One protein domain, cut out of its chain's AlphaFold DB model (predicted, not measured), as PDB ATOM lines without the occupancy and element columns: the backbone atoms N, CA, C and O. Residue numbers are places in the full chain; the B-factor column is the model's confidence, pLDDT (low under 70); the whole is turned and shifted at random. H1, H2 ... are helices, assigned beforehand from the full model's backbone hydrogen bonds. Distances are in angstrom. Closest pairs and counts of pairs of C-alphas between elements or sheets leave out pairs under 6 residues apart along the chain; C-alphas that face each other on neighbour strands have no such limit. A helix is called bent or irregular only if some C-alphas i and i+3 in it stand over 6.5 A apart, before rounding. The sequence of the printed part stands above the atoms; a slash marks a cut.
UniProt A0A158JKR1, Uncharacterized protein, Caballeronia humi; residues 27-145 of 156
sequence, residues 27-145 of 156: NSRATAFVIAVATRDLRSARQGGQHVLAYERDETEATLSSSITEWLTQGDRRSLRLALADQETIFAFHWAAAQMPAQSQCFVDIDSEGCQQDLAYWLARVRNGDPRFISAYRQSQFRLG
ATOM      1  N   ASN A  27      69.938  12.454  84.334       88.19
ATOM      2  CA  ASN A  27      71.087  11.695  84.826       88.19
ATOM      3  C   ASN A  27      71.535  12.121  86.231       88.19
ATOM      4  O   ASN A  27      71.784  11.245  87.054       88.19
ATOM      5  N   SER A  28      71.635  13.423  86.533       92.12
ATOM      6  CA  SER A  28      72.069  13.857  87.870       92.12
ATOM      7  C   SER A  28      71.001  13.605  88.934       92.12
ATOM      8  O   SER A  28      71.344  13.224  90.053       92.12
ATOM      9  N   ARG A  29      69.712  13.714  88.584       95.12
ATOM     10  CA  ARG A  29      68.614  13.343  89.489       95.12
ATOM     11  C   ARG A  29      68.568  11.833  89.751       95.12
ATOM     12  O   ARG A  29      68.403  11.421  90.894       95.12
ATOM     13  N   ALA A  30      68.786  11.019  88.719       96.94
ATOM     14  CA  ALA A  30      68.903   9.569  88.844       96.94
ATOM     15  C   ALA A  30      70.113   9.148  89.694       96.94
ATOM     16  O   ALA A  30      69.989   8.264  90.538       96.94
ATOM     17  N   THR A  31      71.267   9.806  89.538       97.00
ATOM     18  CA  THR A  31      72.443   9.572  90.393       97.00
ATOM     19  C   THR A  31      72.137   9.902  91.857       97.00
ATOM     20  O   THR A  31      72.417   9.081  92.726       97.00
ATOM     21  N   ALA A  32      71.499  11.045  92.136       96.81
ATOM     22  CA  ALA A  32      71.101  11.420  93.494       96.81
ATOM     23  C   ALA A  32      70.115  10.416  94.123       96.81
ATOM     24  O   ALA A  32      70.293  10.029  95.277       96.81
ATOM     25  N   PHE A  33      69.127   9.940  93.356       97.62
ATOM     26  CA  PHE A  33      68.196   8.896  93.794       97.62
ATOM     27  C   PHE A  33      68.918   7.599  94.185       97.62
ATOM     28  O   PHE A  33      68.691   7.069  95.270       97.62
ATOM     29  N   VAL A  34      69.823   7.100  93.337       97.94
ATOM     30  CA  VAL A  34      70.537   5.842  93.613       97.94
ATOM     31  C   VAL A  34      71.471   5.968  94.816       97.94
ATOM     32  O   VAL A  34      71.565   5.033  95.604       97.94
ATOM     33  N   ILE A  35      72.098   7.132  95.017       98.44
ATOM     34  CA  ILE A  35      72.876   7.417  96.230       98.44
ATOM     35  C   ILE A  35      71.978   7.396  97.474       98.44
ATOM     36  O   ILE A  35      72.341   6.776  98.473       98.44
ATOM     37  N   ALA A  36      70.796   8.017  97.426       98.12
ATOM     38  CA  ALA A  36      69.848   7.997  98.540       98.12
ATOM     39  C   ALA A  36      69.380   6.565  98.875       98.12
ATOM     40  O   ALA A  36      69.385   6.177 100.042       98.12
ATOM     41  N   VAL A  37      69.064   5.749  97.862       97.94
ATOM     42  CA  VAL A  37      68.709   4.330  98.045       97.94
ATOM     43  C   VAL A  37      69.877   3.540  98.640       97.94
ATOM     44  O   VAL A  37      69.701   2.867  99.652       97.94
ATOM     45  N   ALA A  38      71.076   3.644  98.065       98.19
ATOM     46  CA  ALA A  38      72.235   2.863  98.497       98.19
ATOM     47  C   ALA A  38      72.759   3.272  99.887       98.19
ATOM     48  O   ALA A  38      73.232   2.420 100.635       98.19
ATOM     49  N   THR A  39      72.658   4.547 100.274       98.44
ATOM     50  CA  THR A  39      73.026   4.998 101.631       98.44
ATOM     51  C   THR A  39      71.980   4.599 102.672       98.44
ATOM     52  O   THR A  39      72.348   4.188 103.771       98.44
ATOM     53  N   ARG A  40      70.684   4.621 102.327       97.75
ATOM     54  CA  ARG A  40      69.598   4.069 103.158       97.75
ATOM     55  C   ARG A  40      69.753   2.559 103.370       97.75
ATOM     56  O   ARG A  40      69.605   2.091 104.498       97.75
ATOM     57  N   ASP A  41      70.064   1.808 102.315       98.12
ATOM     58  CA  ASP A  41      70.287   0.357 102.367       98.12
ATOM     59  C   ASP A  41      71.518   0.007 103.228       98.12
ATOM     60  O   ASP A  41      71.412  -0.803 104.149       98.12
ATOM     61  N   LEU A  42      72.631   0.742 103.069       98.38
ATOM     62  CA  LEU A  42      73.808   0.647 103.945       98.38
ATOM     63  C   LEU A  42      73.451   0.931 105.410       98.38
ATOM     64  O   LEU A  42      73.853   0.184 106.303       98.38
ATOM     65  N   ARG A  43      72.685   1.992 105.681       97.94
ATOM     66  CA  ARG A  43      72.268   2.353 107.043       97.94
ATOM     67  C   ARG A  43      71.429   1.250 107.686       97.94
ATOM     68  O   ARG A  43      71.676   0.904 108.840       97.94
ATOM     69  N   SER A  44      70.506   0.658 106.927       97.88
ATOM     70  CA  SER A  44      69.728  -0.511 107.351       97.88
ATOM     71  C   SER A  44      70.640  -1.705 107.656       97.88
ATOM     72  O   SER A  44      70.572  -2.265 108.750       97.88
ATOM     73  N   ALA A  45      71.581  -2.032 106.760       97.69
ATOM     74  CA  ALA A  45      72.555  -3.106 106.958       97.69
ATOM     75  C   ALA A  45      73.392  -2.917 108.239       97.69
ATOM     76  O   ALA A  45      73.565  -3.855 109.019       97.69
ATOM     77  N   ARG A  46      73.865  -1.691 108.513       97.56
ATOM     78  CA  ARG A  46      74.613  -1.351 109.742       97.56
ATOM     79  C   ARG A  46      73.773  -1.446 111.019       97.56
ATOM     80  O   ARG A  46      74.337  -1.639 112.090       97.56
ATOM     81  N   GLN A  47      72.451  -1.337 110.911       97.56
ATOM     82  CA  GLN A  47      71.502  -1.492 112.018       97.56
ATOM     83  C   GLN A  47      70.997  -2.940 112.179       97.56
ATOM     84  O   GLN A  47      70.154  -3.201 113.035       97.56
ATOM     85  N   GLY A  48      71.504  -3.892 111.382       96.50
ATOM     86  CA  GLY A  48      71.037  -5.285 111.372       96.50
ATOM     87  C   GLY A  48      69.683  -5.484 110.678       96.50
ATOM     88  O   GLY A  48      69.057  -6.530 110.842       96.50
ATOM     89  N   GLY A  49      69.221  -4.483 109.928       96.56
ATOM     90  CA  GLY A  49      67.984  -4.515 109.157       96.56
ATOM     91  C   GLY A  49      68.124  -5.207 107.798       96.56
ATOM     92  O   GLY A  49      69.206  -5.619 107.368       96.56
ATOM     93  N   GLN A  50      66.991  -5.313 107.098       94.75
ATOM     94  CA  GLN A  50      66.948  -5.812 105.723       94.75
ATOM     95  C   GLN A  50      67.709  -4.872 104.787       94.75
ATOM     96  O   GLN A  50      67.545  -3.653 104.860       94.75
ATOM     97  N   HIS A  51      68.515  -5.450 103.907       96.00
ATOM     98  CA  HIS A  51      69.309  -4.745 102.909       96.00
ATOM     99  C   HIS A  51      69.417  -5.597 101.639       96.00
ATOM    100  O   HIS A  51      69.195  -6.811 101.689       96.00
ATOM    101  N   VAL A  52      69.721  -4.961 100.512       93.94
ATOM    102  CA  VAL A  52      69.809  -5.600  99.191       93.94
ATOM    103  C   VAL A  52      71.261  -5.762  98.745       93.94
ATOM    104  O   VAL A  52      71.587  -6.783  98.146       93.94
ATOM    105  N   LEU A  53      72.122  -4.781  99.028       96.62
ATOM    106  CA  LEU A  53      73.493  -4.733  98.513       96.62
ATOM    107  C   LEU A  53      74.496  -5.300  99.528       96.62
ATOM    108  O   LEU A  53      74.345  -5.131 100.741       96.62
ATOM    109  N   ALA A  54      75.556  -5.951  99.045       95.75
ATOM    110  CA  ALA A  54      76.624  -6.457  99.899       95.75
ATOM    111  C   ALA A  54      77.676  -5.367 100.167       95.75
ATOM    112  O   ALA A  54      78.345  -4.884  99.253       95.75
ATOM    113  N   TYR A  55      77.860  -5.011 101.442       96.81
ATOM    114  CA  TYR A  55      78.793  -3.965 101.864       96.81
ATOM    115  C   TYR A  55      80.017  -4.514 102.589       96.81
ATOM    116  O   TYR A  55      79.910  -5.314 103.522       96.81
ATOM    117  N   GLU A  56      81.180  -3.970 102.247       95.06
ATOM    118  CA  GLU A  56      82.404  -4.152 103.022       95.06
ATOM    119  C   GLU A  56      82.261  -3.598 104.447       95.06
ATOM    120  O   GLU A  56      81.443  -2.715 104.723       95.06
ATOM    121  N   ARG A  57      83.045  -4.117 105.400       93.69
ATOM    122  CA  ARG A  57      82.903  -3.742 106.826       93.69
ATOM    123  C   ARG A  57      83.293  -2.293 107.128       93.69
ATOM    124  O   ARG A  57      82.765  -1.722 108.075       93.69
ATOM    125  N   ASP A  58      84.184  -1.721 106.328       95.31
ATOM    126  CA  ASP A  58      84.678  -0.344 106.426       95.31
ATOM    127  C   ASP A  58      83.902   0.660 105.550       95.31
ATOM    128  O   ASP A  58      84.167   1.857 105.615       95.31
ATOM    129  N   GLU A  59      82.927   0.198 104.759       97.44
ATOM    130  CA  GLU A  59      82.141   1.054 103.859       97.44
ATOM    131  C   GLU A  59      81.319   2.108 104.627       97.44
ATOM    132  O   GLU A  59      80.686   1.805 105.648       97.44
ATOM    133  N   THR A  60      81.299   3.349 104.131       97.56
ATOM    134  CA  THR A  60      80.595   4.475 104.772       97.56
ATOM    135  C   THR A  60      79.639   5.149 103.798       97.56
ATOM    136  O   THR A  60      79.851   5.102 102.592       97.56
ATOM    137  N   GLU A  61      78.606   5.835 104.302       98.31
ATOM    138  CA  GLU A  61      77.669   6.563 103.432       98.31
ATOM    139  C   GLU A  61      78.387   7.601 102.547       98.31
ATOM    140  O   GLU A  61      78.017   7.777 101.388       98.31
ATOM    141  N   ALA A  62      79.447   8.244 103.054       98.06
ATOM    142  CA  ALA A  62      80.240   9.219 102.305       98.06
ATOM    143  C   ALA A  62      81.088   8.562 101.200       98.06
ATOM    144  O   ALA A  62      81.046   9.009 100.053       98.06
ATOM    145  N   THR A  63      81.812   7.488 101.531       97.69
ATOM    146  CA  THR A  63      82.621   6.717 100.573       97.69
ATOM    147  C   THR A  63      81.736   6.147  99.464       97.69
ATOM    148  O   THR A  63      81.962   6.440  98.292       97.69
ATOM    149  N   LEU A  64      80.654   5.454  99.833       98.31
ATOM    150  CA  LEU A  64      79.676   4.884  98.910       98.31
ATOM    151  C   LEU A  64      79.069   5.943  97.975       98.31
ATOM    152  O   LEU A  64      78.952   5.708  96.773       98.31
ATOM    153  N   SER A  65      78.728   7.126  98.500       98.38
ATOM    154  CA  SER A  65      78.198   8.240  97.698       98.38
ATOM    155  C   SER A  65      79.203   8.748  96.659       98.38
ATOM    156  O   SER A  65      78.823   8.978  95.506       98.38
ATOM    157  N   SER A  66      80.479   8.908  97.039       97.81
ATOM    158  CA  SER A  66      81.543   9.335  96.114       97.81
ATOM    159  C   SER A  66      81.771   8.279  95.036       97.81
ATOM    160  O   SER A  66      81.663   8.579  93.848       97.81
ATOM    161  N   SER A  67      81.946   7.019  95.438       97.81
ATOM    162  CA  SER A  67      82.184   5.898  94.531       97.81
ATOM    163  C   SER A  67      81.044   5.673  93.535       97.81
ATOM    164  O   SER A  67      81.301   5.470  92.351       97.81
ATOM    165  N   ILE A  68      79.774   5.757  93.960       98.00
ATOM    166  CA  ILE A  68      78.621   5.679  93.042       98.00
ATOM    167  C   ILE A  68      78.625   6.863  92.063       98.00
ATOM    168  O   ILE A  68      78.362   6.676  90.871       98.00
ATOM    169  N   THR A  69      78.945   8.073  92.536       96.88
ATOM    170  CA  THR A  69      79.022   9.272  91.687       96.88
ATOM    171  C   THR A  69      80.111   9.126  90.625       96.88
ATOM    172  O   THR A  69      79.840   9.299  89.434       96.88
ATOM    173  N   GLU A  70      81.331   8.785  91.032       96.12
ATOM    174  CA  GLU A  70      82.501   8.597  90.166       96.12
ATOM    175  C   GLU A  70      82.287   7.462  89.163       96.12
ATOM    176  O   GLU A  70      82.523   7.644  87.967       96.12
ATOM    177  N   TRP A  71      81.761   6.320  89.609       97.00
ATOM    178  CA  TRP A  71      81.462   5.191  88.734       97.00
ATOM    179  C   TRP A  71      80.418   5.565  87.674       97.00
ATOM    180  O   TRP A  71      80.692   5.451  86.481       97.00
ATOM    181  N   LEU A  72      79.258   6.111  88.062       95.50
ATOM    182  CA  LEU A  72      78.203   6.475  87.104       95.50
ATOM    183  C   LEU A  72      78.630   7.582  86.127       95.50
ATOM    184  O   LEU A  72      78.258   7.531  84.947       95.50
ATOM    185  N   THR A  73      79.400   8.575  86.583       91.81
ATOM    186  CA  THR A  73      79.774   9.750  85.773       91.81
ATOM    187  C   THR A  73      81.062   9.546  84.974       91.81
ATOM    188  O   THR A  73      81.052   9.733  83.759       91.81
ATOM    189  N   GLN A  74      82.145   9.112  85.618       92.12
ATOM    190  CA  GLN A  74      83.480   8.982  85.024       92.12
ATOM    191  C   GLN A  74      83.767   7.559  84.528       92.12
ATOM    192  O   GLN A  74      84.547   7.382  83.596       92.12
ATOM    193  N   GLY A  75      83.106   6.546  85.095       91.44
ATOM    194  CA  GLY A  75      83.407   5.142  84.814       91.44
ATOM    195  C   GLY A  75      84.609   4.611  85.592       91.44
ATOM    196  O   GLY A  75      85.264   3.685  85.113       91.44
ATOM    197  N   ASP A  76      84.929   5.170  86.768       90.12
ATOM    198  CA  ASP A  76      85.961   4.561  87.610       90.12
ATOM    199  C   ASP A  76      85.459   3.235  88.197       90.12
ATOM    200  O   ASP A  76      84.636   3.176  89.106       90.12
ATOM    201  N   ARG A  77      85.981   2.142  87.642       86.94
ATOM    202  CA  ARG A  77      85.684   0.762  88.036       86.94
ATOM    203  C   ARG A  77      86.379   0.334  89.332       86.94
ATOM    204  O   ARG A  77      86.164  -0.793  89.768       86.94
ATOM    205  N   ARG A  78      87.267   1.161  89.895       85.25
ATOM    206  CA  ARG A  78      88.060   0.843  91.094       85.25
ATOM    207  C   ARG A  78      87.482   1.444  92.369       85.25
ATOM    208  O   ARG A  78      87.722   0.877  93.432       85.25
ATOM    209  N   SER A  79      86.741   2.551  92.283       83.75
ATOM    210  CA  SER A  79      86.171   3.207  93.465       83.75
ATOM    211  C   SER A  79      84.927   2.491  94.004       83.75
ATOM    212  O   SER A  79      84.736   2.435  95.220       83.75
ATOM    213  N   LEU A  80      84.099   1.879  93.146       93.62
ATOM    214  CA  LEU A  80      82.876   1.186  93.574       93.62
ATOM    215  C   LEU A  80      83.134  -0.250  94.067       93.62
ATOM    216  O   LEU A  80      83.116  -1.210  93.297       93.62
ATOM    217  N   ARG A  81      83.311  -0.397  95.386       93.00
ATOM    218  CA  ARG A  81      83.522  -1.671  96.107       93.00
ATOM    219  C   ARG A  81      82.229  -2.482  96.324       93.00
ATOM    220  O   ARG A  81      81.958  -2.943  97.426       93.00
ATOM    221  N   LEU A  82      81.436  -2.663  95.268       95.06
ATOM    222  CA  LEU A  82      80.240  -3.519  95.266       95.06
ATOM    223  C   LEU A  82      80.448  -4.756  94.382       95.06
ATOM    224  O   LEU A  82      81.205  -4.704  93.408       95.06
ATOM    225  N   ALA A  83      79.749  -5.855  94.681       93.88
ATOM    226  CA  ALA A  83      79.755  -7.050  93.835       93.88
ATOM    227  C   ALA A  83      79.185  -6.750  92.432       93.88
ATOM    228  O   ALA A  83      78.374  -5.844  92.263       93.88
ATOM    229  N   LEU A  84      79.556  -7.521  91.403       92.81
ATOM    230  CA  LEU A  84      79.117  -7.236  90.022       92.81
ATOM    231  C   LEU A  84      77.584  -7.254  89.844       92.81
ATOM    232  O   LEU A  84      77.061  -6.463  89.064       92.81
ATOM    233  N   ALA A  85      76.868  -8.104  90.590       92.44
ATOM    234  CA  ALA A  85      75.399  -8.131  90.604       92.44
ATOM    235  C   ALA A  85      74.786  -6.894  91.295       92.44
ATOM    236  O   ALA A  85      73.746  -6.383  90.875       92.44
ATOM    237  N   ASP A  86      75.464  -6.359  92.311       95.94
ATOM    238  CA  ASP A  86      75.066  -5.128  92.996       95.94
ATOM    239  C   ASP A  86      75.325  -3.910  92.099       95.94
ATOM    240  O   ASP A  86      74.491  -3.015  92.020       95.94
ATOM    241  N   GLN A  87      76.425  -3.900  91.337       96.12
ATOM    242  CA  GLN A  87      76.687  -2.883  90.309       96.12
ATOM    243  C   GLN A  87      75.615  -2.901  89.206       96.12
ATOM    244  O   GLN A  87      75.112  -1.847  88.814       96.12
ATOM    245  N   GLU A  88      75.205  -4.083  88.736       95.44
ATOM    246  CA  GLU A  88      74.061  -4.232  87.826       95.44
ATOM    247  C   GLU A  88      72.757  -3.703  88.451       95.44
ATOM    248  O   GLU A  88      72.006  -2.985  87.787       95.44
ATOM    249  N   THR A  89      72.528  -3.952  89.744       96.19
ATOM    250  CA  THR A  89      71.377  -3.418  90.491       96.19
ATOM    251  C   THR A  89      71.405  -1.883  90.571       96.19
ATOM    252  O   THR A  89      70.421  -1.237  90.208       96.19
ATOM    253  N   ILE A  90      72.540  -1.276  90.938       97.50
ATOM    254  CA  ILE A  90      72.757   0.185  90.928       97.50
ATOM    255  C   ILE A  90      72.484   0.763  89.528       97.50
ATOM    256  O   ILE A  90      71.804   1.783  89.407       97.50
ATOM    257  N   PHE A  91      72.951   0.107  88.457       97.44
ATOM    258  CA  PHE A  91      72.694   0.549  87.083       97.44
ATOM    259  C   PHE A  91      71.212   0.444  86.690       97.44
ATOM    260  O   PHE A  91      70.672   1.367  86.077       97.44
ATOM    261  N   ALA A  92      70.526  -0.640  87.063       97.44
ATOM    262  CA  ALA A  92      69.099  -0.814  86.802       97.44
ATOM    263  C   ALA A  92      68.248   0.251  87.513       97.44
ATOM    264  O   ALA A  92      67.338   0.817  86.902       97.44
ATOM    265  N   PHE A  93      68.575   0.577  88.768       97.94
ATOM    266  CA  PHE A  93      67.916   1.642  89.527       97.94
ATOM    267  C   PHE A  93      68.228   3.028  88.940       97.94
ATOM    268  O   PHE A  93      67.325   3.857  88.837       97.94
ATOM    269  N   HIS A  94      69.467   3.273  88.490       98.06
ATOM    270  CA  HIS A  94      69.846   4.527  87.823       98.06
ATOM    271  C   HIS A  94      69.068   4.727  86.526       98.06
ATOM    272  O   HIS A  94      68.446   5.769  86.328       98.06
ATOM    273  N   TRP A  95      69.032   3.702  85.670       98.12
ATOM    274  CA  TRP A  95      68.288   3.756  84.419       98.12
ATOM    275  C   TRP A  95      66.789   3.955  84.663       98.12
ATOM    276  O   TRP A  95      66.184   4.803  84.007       98.12
ATOM    277  N   ALA A  96      66.206   3.227  85.624       98.00
ATOM    278  CA  ALA A  96      64.803   3.361  86.009       98.00
ATOM    279  C   ALA A  96      64.478   4.795  86.449       98.00
ATOM    280  O   ALA A  96      63.558   5.409  85.910       98.00
ATOM    281  N   ALA A  97      65.282   5.365  87.351       97.75
ATOM    282  CA  ALA A  97      65.130   6.744  87.798       97.75
ATOM    283  C   ALA A  97      65.316   7.758  86.657       97.75
ATOM    284  O   ALA A  97      64.575   8.734  86.572       97.75
ATOM    285  N   ALA A  98      66.230   7.512  85.716       97.12
ATOM    286  CA  ALA A  98      66.413   8.377  84.551       97.12
ATOM    287  C   ALA A  98      65.204   8.379  83.587       97.12
ATOM    288  O   ALA A  98      65.079   9.309  82.788       97.12
ATOM    289  N   GLN A  99      64.312   7.377  83.658       97.25
ATOM    290  CA  GLN A  99      63.040   7.360  82.917       97.25
ATOM    291  C   GLN A  99      61.865   8.005  83.678       97.25
ATOM    292  O   GLN A  99      60.824   8.266  83.067       97.25
ATOM    293  N   MET A 100      61.984   8.247  84.988       95.19
ATOM    294  CA  MET A 100      60.884   8.782  85.797       95.19
ATOM    295  C   MET A 100      60.553  10.242  85.428       95.19
ATOM    296  O   MET A 100      61.461  11.037  85.155       95.19
ATOM    297  N   PRO A 101      59.265  10.646  85.475       93.38
ATOM    298  CA  PRO A 101      58.872  12.047  85.343       93.38
ATOM    299  C   PRO A 101      59.577  12.926  86.382       93.38
ATOM    300  O   PRO A 101      59.803  12.499  87.512       93.38
ATOM    301  N   ALA A 102      59.890  14.180  86.042       91.38
ATOM    302  CA  ALA A 102      60.633  15.075  86.938       91.38
ATOM    303  C   ALA A 102      59.928  15.357  88.279       91.38
ATOM    304  O   ALA A 102      60.588  15.699  89.254       91.38
ATOM    305  N   GLN A 103      58.609  15.175  88.307       92.12
ATOM    306  CA  GLN A 103      57.714  15.301  89.452       92.12
ATOM    307  C   GLN A 103      57.454  13.979  90.210       92.12
ATOM    308  O   GLN A 103      56.554  13.937  91.046       92.12
ATOM    309  N   SER A 104      58.181  12.896  89.902       94.44
ATOM    310  CA  SER A 104      58.075  11.624  90.632       94.44
ATOM    311  C   SER A 104      58.407  11.805  92.114       94.44
ATOM    312  O   SER A 104      59.365  12.497  92.471       94.44
ATOM    313  N   GLN A 105      57.644  11.131  92.979       95.12
ATOM    314  CA  GLN A 105      57.862  11.172  94.426       95.12
ATOM    315  C   GLN A 105      59.211  10.562  94.834       95.12
ATOM    316  O   GLN A 105      59.765  10.988  95.841       95.12
ATOM    317  N   CYS A 106      59.823   9.692  94.014       95.75
ATOM    318  CA  CYS A 106      61.182   9.184  94.255       95.75
ATOM    319  C   CYS A 106      62.256  10.274  94.365       95.75
ATOM    320  O   CYS A 106      63.334  10.022  94.898       95.75
ATOM    321  N   PHE A 107      61.992  11.480  93.864       95.38
ATOM    322  CA  PHE A 107      62.920  12.608  93.944       95.38
ATOM    323  C   PHE A 107      62.657  13.543  95.132       95.38
ATOM    324  O   PHE A 107      63.345  14.552  95.271       95.38
ATOM    325  N   VAL A 108      61.672  13.210  95.970       93.25
ATOM    326  CA  VAL A 108      61.289  13.944  97.183       93.25
ATOM    327  C   VAL A 108      61.428  13.039  98.408       93.25
ATOM    328  O   VAL A 108      62.081  13.418  99.375       93.25
ATOM    329  N   ASP A 109      60.857  11.836  98.339       94.25
ATOM    330  CA  ASP A 109      60.864  10.829  99.397       94.25
ATOM    331  C   ASP A 109      60.944   9.419  98.783       94.25
ATOM    332  O   ASP A 109      60.007   8.941  98.134       94.25
ATOM    333  N   ILE A 110      62.080   8.749  99.001       95.19
ATOM    334  CA  ILE A 110      62.353   7.397  98.494       95.19
ATOM    335  C   ILE A 110      61.555   6.302  99.216       95.19
ATOM    336  O   ILE A 110      61.413   5.209  98.670       95.19
ATOM    337  N   ASP A 111      61.044   6.577 100.417       93.44
ATOM    338  CA  ASP A 111      60.257   5.630 101.208       93.44
ATOM    339  C   ASP A 111      58.748   5.736 100.909       93.44
ATOM    340  O   ASP A 111      57.988   4.821 101.238       93.44
ATOM    341  N   SER A 112      58.315   6.799 100.217       95.69
ATOM    342  CA  SER A 112      56.918   7.031  99.836       95.69
ATOM    343  C   SER A 112      56.324   5.924  98.948       95.69
ATOM    344  O   SER A 112      56.967   5.417  98.025       95.69
ATOM    345  N   GLU A 113      55.038   5.607  99.147       95.56
ATOM    346  CA  GLU A 113      54.307   4.646  98.301       95.56
ATOM    347  C   GLU A 113      54.335   5.042  96.815       95.56
ATOM    348  O   GLU A 113      54.463   4.184  95.941       95.56
ATOM    349  N   GLY A 114      54.274   6.347  96.522       95.75
ATOM    350  CA  GLY A 114      54.385   6.873  95.161       95.75
ATOM    351  C   GLY A 114      55.737   6.553  94.520       95.75
ATOM    352  O   GLY A 114      55.775   6.149  93.358       95.75
ATOM    353  N   CYS A 115      56.839   6.647  95.275       96.75
ATOM    354  CA  CYS A 115      58.136   6.210  94.771       96.75
ATOM    355  C   CYS A 115      58.174   4.698  94.527       96.75
ATOM    356  O   CYS A 115      58.621   4.250  93.471       96.75
ATOM    357  N   GLN A 116      57.670   3.901  95.472       95.12
ATOM    358  CA  GLN A 116      57.652   2.444  95.337       95.12
ATOM    359  C   GLN A 116      56.880   2.000  94.082       95.12
ATOM    360  O   GLN A 116      57.338   1.108  93.370       95.12
ATOM    361  N   GLN A 117      55.759   2.657  93.766       96.12
ATOM    362  CA  GLN A 117      54.973   2.408  92.552       96.12
ATOM    363  C   GLN A 117      55.735   2.786  91.269       96.12
ATOM    364  O   GLN A 117      55.850   1.951  90.366       96.12
ATOM    365  N   ASP A 118      56.301   3.998  91.197       95.44
ATOM    366  CA  ASP A 118      57.098   4.457  90.047       95.44
ATOM    367  C   ASP A 118      58.313   3.541  89.799       95.44
ATOM    368  O   ASP A 118      58.573   3.108  88.671       95.44
ATOM    369  N   LEU A 119      59.051   3.200  90.860       96.06
ATOM    370  CA  LEU A 119      60.222   2.332  90.791       96.06
ATOM    371  C   LEU A 119      59.844   0.905  90.380       96.06
ATOM    372  O   LEU A 119      60.487   0.331  89.498       96.06
ATOM    373  N   ALA A 120      58.787   0.333  90.966       96.44
ATOM    374  CA  ALA A 120      58.312  -1.003  90.616       96.44
ATOM    375  C   ALA A 120      57.872  -1.088  89.147       96.44
ATOM    376  O   ALA A 120      58.197  -2.076  88.478       96.44
ATOM    377  N   TYR A 121      57.202  -0.049  88.631       97.25
ATOM    378  CA  TYR A 121      56.837   0.064  87.220       97.25
ATOM    379  C   TYR A 121      58.077   0.024  86.319       97.25
ATOM    380  O   TYR A 121      58.159  -0.821  85.427       97.25
ATOM    381  N   TRP A 122      59.079   0.875  86.562       97.69
ATOM    382  CA  TRP A 122      60.271   0.921  85.710       97.69
ATOM    383  C   TRP A 122      61.141  -0.336  85.824       97.69
ATOM    384  O   TRP A 122      61.565  -0.870  84.795       97.69
ATOM    385  N   LEU A 123      61.335  -0.881  87.029       96.94
ATOM    386  CA  LEU A 123      62.067  -2.137  87.228       96.94
ATOM    387  C   LEU A 123      61.340  -3.349  86.621       96.94
ATOM    388  O   LEU A 123      61.999  -4.300  86.202       96.94
ATOM    389  N   ALA A 124      60.008  -3.335  86.498       97.50
ATOM    390  CA  ALA A 124      59.298  -4.363  85.732       97.50
ATOM    391  C   ALA A 124      59.680  -4.332  84.243       97.50
ATOM    392  O   ALA A 124      59.825  -5.383  83.626       97.50
ATOM    393  N   ARG A 125      59.919  -3.144  83.672       97.19
ATOM    394  CA  ARG A 125      60.345  -2.994  82.268       97.19
ATOM    395  C   ARG A 125      61.801  -3.436  82.071       97.19
ATOM    396  O   ARG A 125      62.092  -4.063  81.060       97.19
ATOM    397  N   VAL A 126      62.676  -3.215  83.060       95.25
ATOM    398  CA  VAL A 126      64.030  -3.811  83.110       95.25
ATOM    399  C   VAL A 126      63.945  -5.344  83.074       95.25
ATOM    400  O   VAL A 126      64.520  -5.961  82.180       95.25
ATOM    401  N   ARG A 127      63.178  -5.961  83.989       94.00
ATOM    402  CA  ARG A 127      63.012  -7.429  84.061       94.00
ATOM    403  C   ARG A 127      62.410  -8.033  82.790       94.00
ATOM    404  O   ARG A 127      62.809  -9.120  82.393       94.00
ATOM    405  N   ASN A 128      61.499  -7.312  82.139       94.69
ATOM    406  CA  ASN A 128      60.865  -7.721  80.883       94.69
ATOM    407  C   ASN A 128      61.700  -7.359  79.634       94.69
ATOM    408  O   ASN A 128      61.172  -7.381  78.523       94.69
ATOM    409  N   GLY A 129      62.977  -6.994  79.795       93.75
ATOM    410  CA  GLY A 129      63.906  -6.793  78.683       93.75
ATOM    411  C   GLY A 129      63.630  -5.559  77.819       93.75
ATOM    412  O   GLY A 129      63.762  -5.648  76.600       93.75
ATOM    413  N   ASP A 130      63.256  -4.409  78.407       96.25
ATOM    414  CA  ASP A 130      63.042  -3.160  77.652       96.25
ATOM    415  C   ASP A 130      64.233  -2.886  76.703       96.25
ATOM    416  O   ASP A 130      65.367  -2.724  77.173       96.25
ATOM    417  N   PRO A 131      64.012  -2.781  75.375       96.50
ATOM    418  CA  PRO A 131      65.091  -2.574  74.410       96.50
ATOM    419  C   PRO A 131      65.952  -1.333  74.689       96.50
ATOM    420  O   PRO A 131      67.140  -1.317  74.365       96.50
ATOM    421  N   ARG A 132      65.387  -0.296  75.322       97.19
ATOM    422  CA  ARG A 132      66.106   0.921  75.726       97.19
ATOM    423  C   ARG A 132      66.996   0.678  76.945       97.19
ATOM    424  O   ARG A 132      68.081   1.252  76.993       97.19
ATOM    425  N   PHE A 133      66.584  -0.182  77.880       97.31
ATOM    426  CA  PHE A 133      67.452  -0.638  78.971       97.31
ATOM    427  C   PHE A 133      68.601  -1.484  78.417       97.31
ATOM    428  O   PHE A 133      69.760  -1.154  78.654       97.31
ATOM    429  N   ILE A 134      68.303  -2.499  77.596       96.88
ATOM    430  CA  ILE A 134      69.323  -3.373  76.987       96.88
ATOM    431  C   ILE A 134      70.336  -2.551  76.171       96.88
ATOM    432  O   ILE A 134      71.541  -2.784  76.261       96.88
ATOM    433  N   SER A 135      69.869  -1.560  75.404       96.38
ATOM    434  CA  SER A 135      70.736  -0.647  74.650       96.38
ATOM    435  C   SER A 135      71.615   0.214  75.568       96.38
ATOM    436  O   SER A 135      72.835   0.228  75.400       96.38
ATOM    437  N   ALA A 136      71.035   0.867  76.583       96.50
ATOM    438  CA  ALA A 136      71.781   1.697  77.534       96.50
ATOM    439  C   ALA A 136      72.812   0.888  78.339       96.50
ATOM    440  O   ALA A 136      73.931   1.357  78.566       96.50
ATOM    441  N   TYR A 137      72.461  -0.343  78.722       96.38
ATOM    442  CA  TYR A 137      73.350  -1.284  79.395       96.38
ATOM    443  C   TYR A 137      74.531  -1.648  78.497       96.38
ATOM    444  O   TYR A 137      75.676  -1.447  78.890       96.38
ATOM    445  N   ARG A 138      74.279  -2.119  77.264       95.44
ATOM    446  CA  ARG A 138      75.335  -2.485  76.299       95.44
ATOM    447  C   ARG A 138      76.278  -1.315  76.005       95.44
ATOM    448  O   ARG A 138      77.489  -1.509  75.973       95.44
ATOM    449  N   GLN A 139      75.747  -0.100  75.855       95.12
ATOM    450  CA  GLN A 139      76.549   1.120  75.677       95.12
ATOM    451  C   GLN A 139      77.402   1.455  76.911       95.12
ATOM    452  O   GLN A 139      78.534   1.917  76.780       95.12
ATOM    453  N   SER A 140      76.882   1.205  78.114       94.94
ATOM    454  CA  SER A 140      77.587   1.475  79.372       94.94
ATOM    455  C   SER A 140      78.541   0.354  79.789       94.94
ATOM    456  O   SER A 140      79.423   0.593  80.611       94.94
ATOM    457  N   GLN A 141      78.397  -0.848  79.225       94.06
ATOM    458  CA  GLN A 141      79.010  -2.077  79.725       94.06
ATOM    459  C   GLN A 141      80.533  -1.985  79.851       94.06
ATOM    460  O   GLN A 141      81.080  -2.260  80.915       94.06
ATOM    461  N   PHE A 142      81.223  -1.551  78.792       92.06
ATOM    462  CA  PHE A 142      82.682  -1.422  78.808       92.06
ATOM    463  C   PHE A 142      83.157  -0.334  79.785       92.06
ATOM    464  O   PHE A 142      84.080  -0.568  80.566       92.06
ATOM    465  N   ARG A 143      82.491   0.832  79.769       94.31
ATOM    466  CA  ARG A 143      82.813   1.999  80.608       94.31
ATOM    467  C   ARG A 143      82.665   1.685  82.097       94.31
ATOM    468  O   ARG A 143      83.554   1.994  82.875       94.31
ATOM    469  N   LEU A 144      81.548   1.068  82.474       95.06
ATOM    470  CA  LEU A 144      81.202   0.765  83.862       95.06
ATOM    471  C   LEU A 144      81.741  -0.591  84.339       95.06
ATOM    472  O   LEU A 144      81.783  -0.845  85.537       95.06
ATOM    473  N   GLY A 145      82.174  -1.467  83.429       93.50
ATOM    474  CA  GLY A 145      82.632  -2.812  83.775       93.50
ATOM    475  C   GLY A 145      81.525  -3.811  84.095       93.50
ATOM    476  O   GLY A 145      81.812  -4.814  84.746       93.50
TER     477      GLY A 145
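This is residues 27 to 145 of the 156 residues of an uncharacterized protein of Caballeronia humi (UniProt A0A158JKR1). A helical hairpin, made of the longest helix H1 and its partner H2, packs through the first part of H1 on H3, which runs through the middle of the domain. H4 packs steeply across H3 at residues 92 to 99, apart from both helices of the hairpin, and H5 follows H4 round a corner, the two making an L. The printed part has 119 residues, with five named helices in the order H1, H2, H3, H4, H5 and no named strand; the class is all helix. It is compact, with a radius of gyration of the C-alphas of 13.8 A, and spans 37 by 35 by 23 A.

H1, residues 27 to 46, begins at C-alpha 27 (71.087, 11.695, 84.826) and is 28.3 A long from first to last C-alpha. H2 is residues 61 to 74, 19.5 A. H3, residues 84 to 99, is 22.8 A long, with C-alpha 84 at (79.117, -7.236, 90.022). H4 is residues 113 to 127, 20.6 A. H5, residues 131 to 144, measures 19.0 A and ends at C-alpha 144 (81.202, 0.765, 83.862). H5 is irregular: C-alphas 139 and 142 are 7.3 A apart.

H1 and H2 form a hairpin: they touch, closest at the C-alphas of Thr 39 and Glu 61, 5.2 A, at a shallow tilt of 32 degrees, opposite ways. H1 touches H3 with residues 27 to 34 alone, closest at the C-alphas of Ala 30 and Ala 97, 4.8 A, at a steep tilt of 45 degrees. H3 is the hub, touching H1, H4 and H5. Residues 92 to 99 of H3 alone touch H4, at a steep tilt of 65 degrees; the closest C-alphas, those of Ala 96 and Trp 122, are 5.2 A apart. H3 and H5 only just touch, with 3 pairs of C-alphas within 8 A, the closest being those of Trp 95 and Phe 133, 7.0 A. H4 and H5 are close but not clearly touching, about perpendicular at 85 degrees, with the C-alphas of Val 126 and Phe 133 closest at 6.2 A. H2 and H3 are near each other. H1 is apart from H4 and H5, and H2 from H4. In H1, H2, H3 and H4 every O i to N i+4 pair is within hydrogen-bond range; in H5 it is 8 of 10.

The two C-alphas farthest apart, those of Gln 47 and Pro 131, are 38.2 A from each other. The printed part has no cut. The links H1 to H2, 14 residues, and H3 to H4, 13 residues, are long; H4 to H5 is tight. The mean pLDDT of the printed part is 95.6, and no printed residue is under 70.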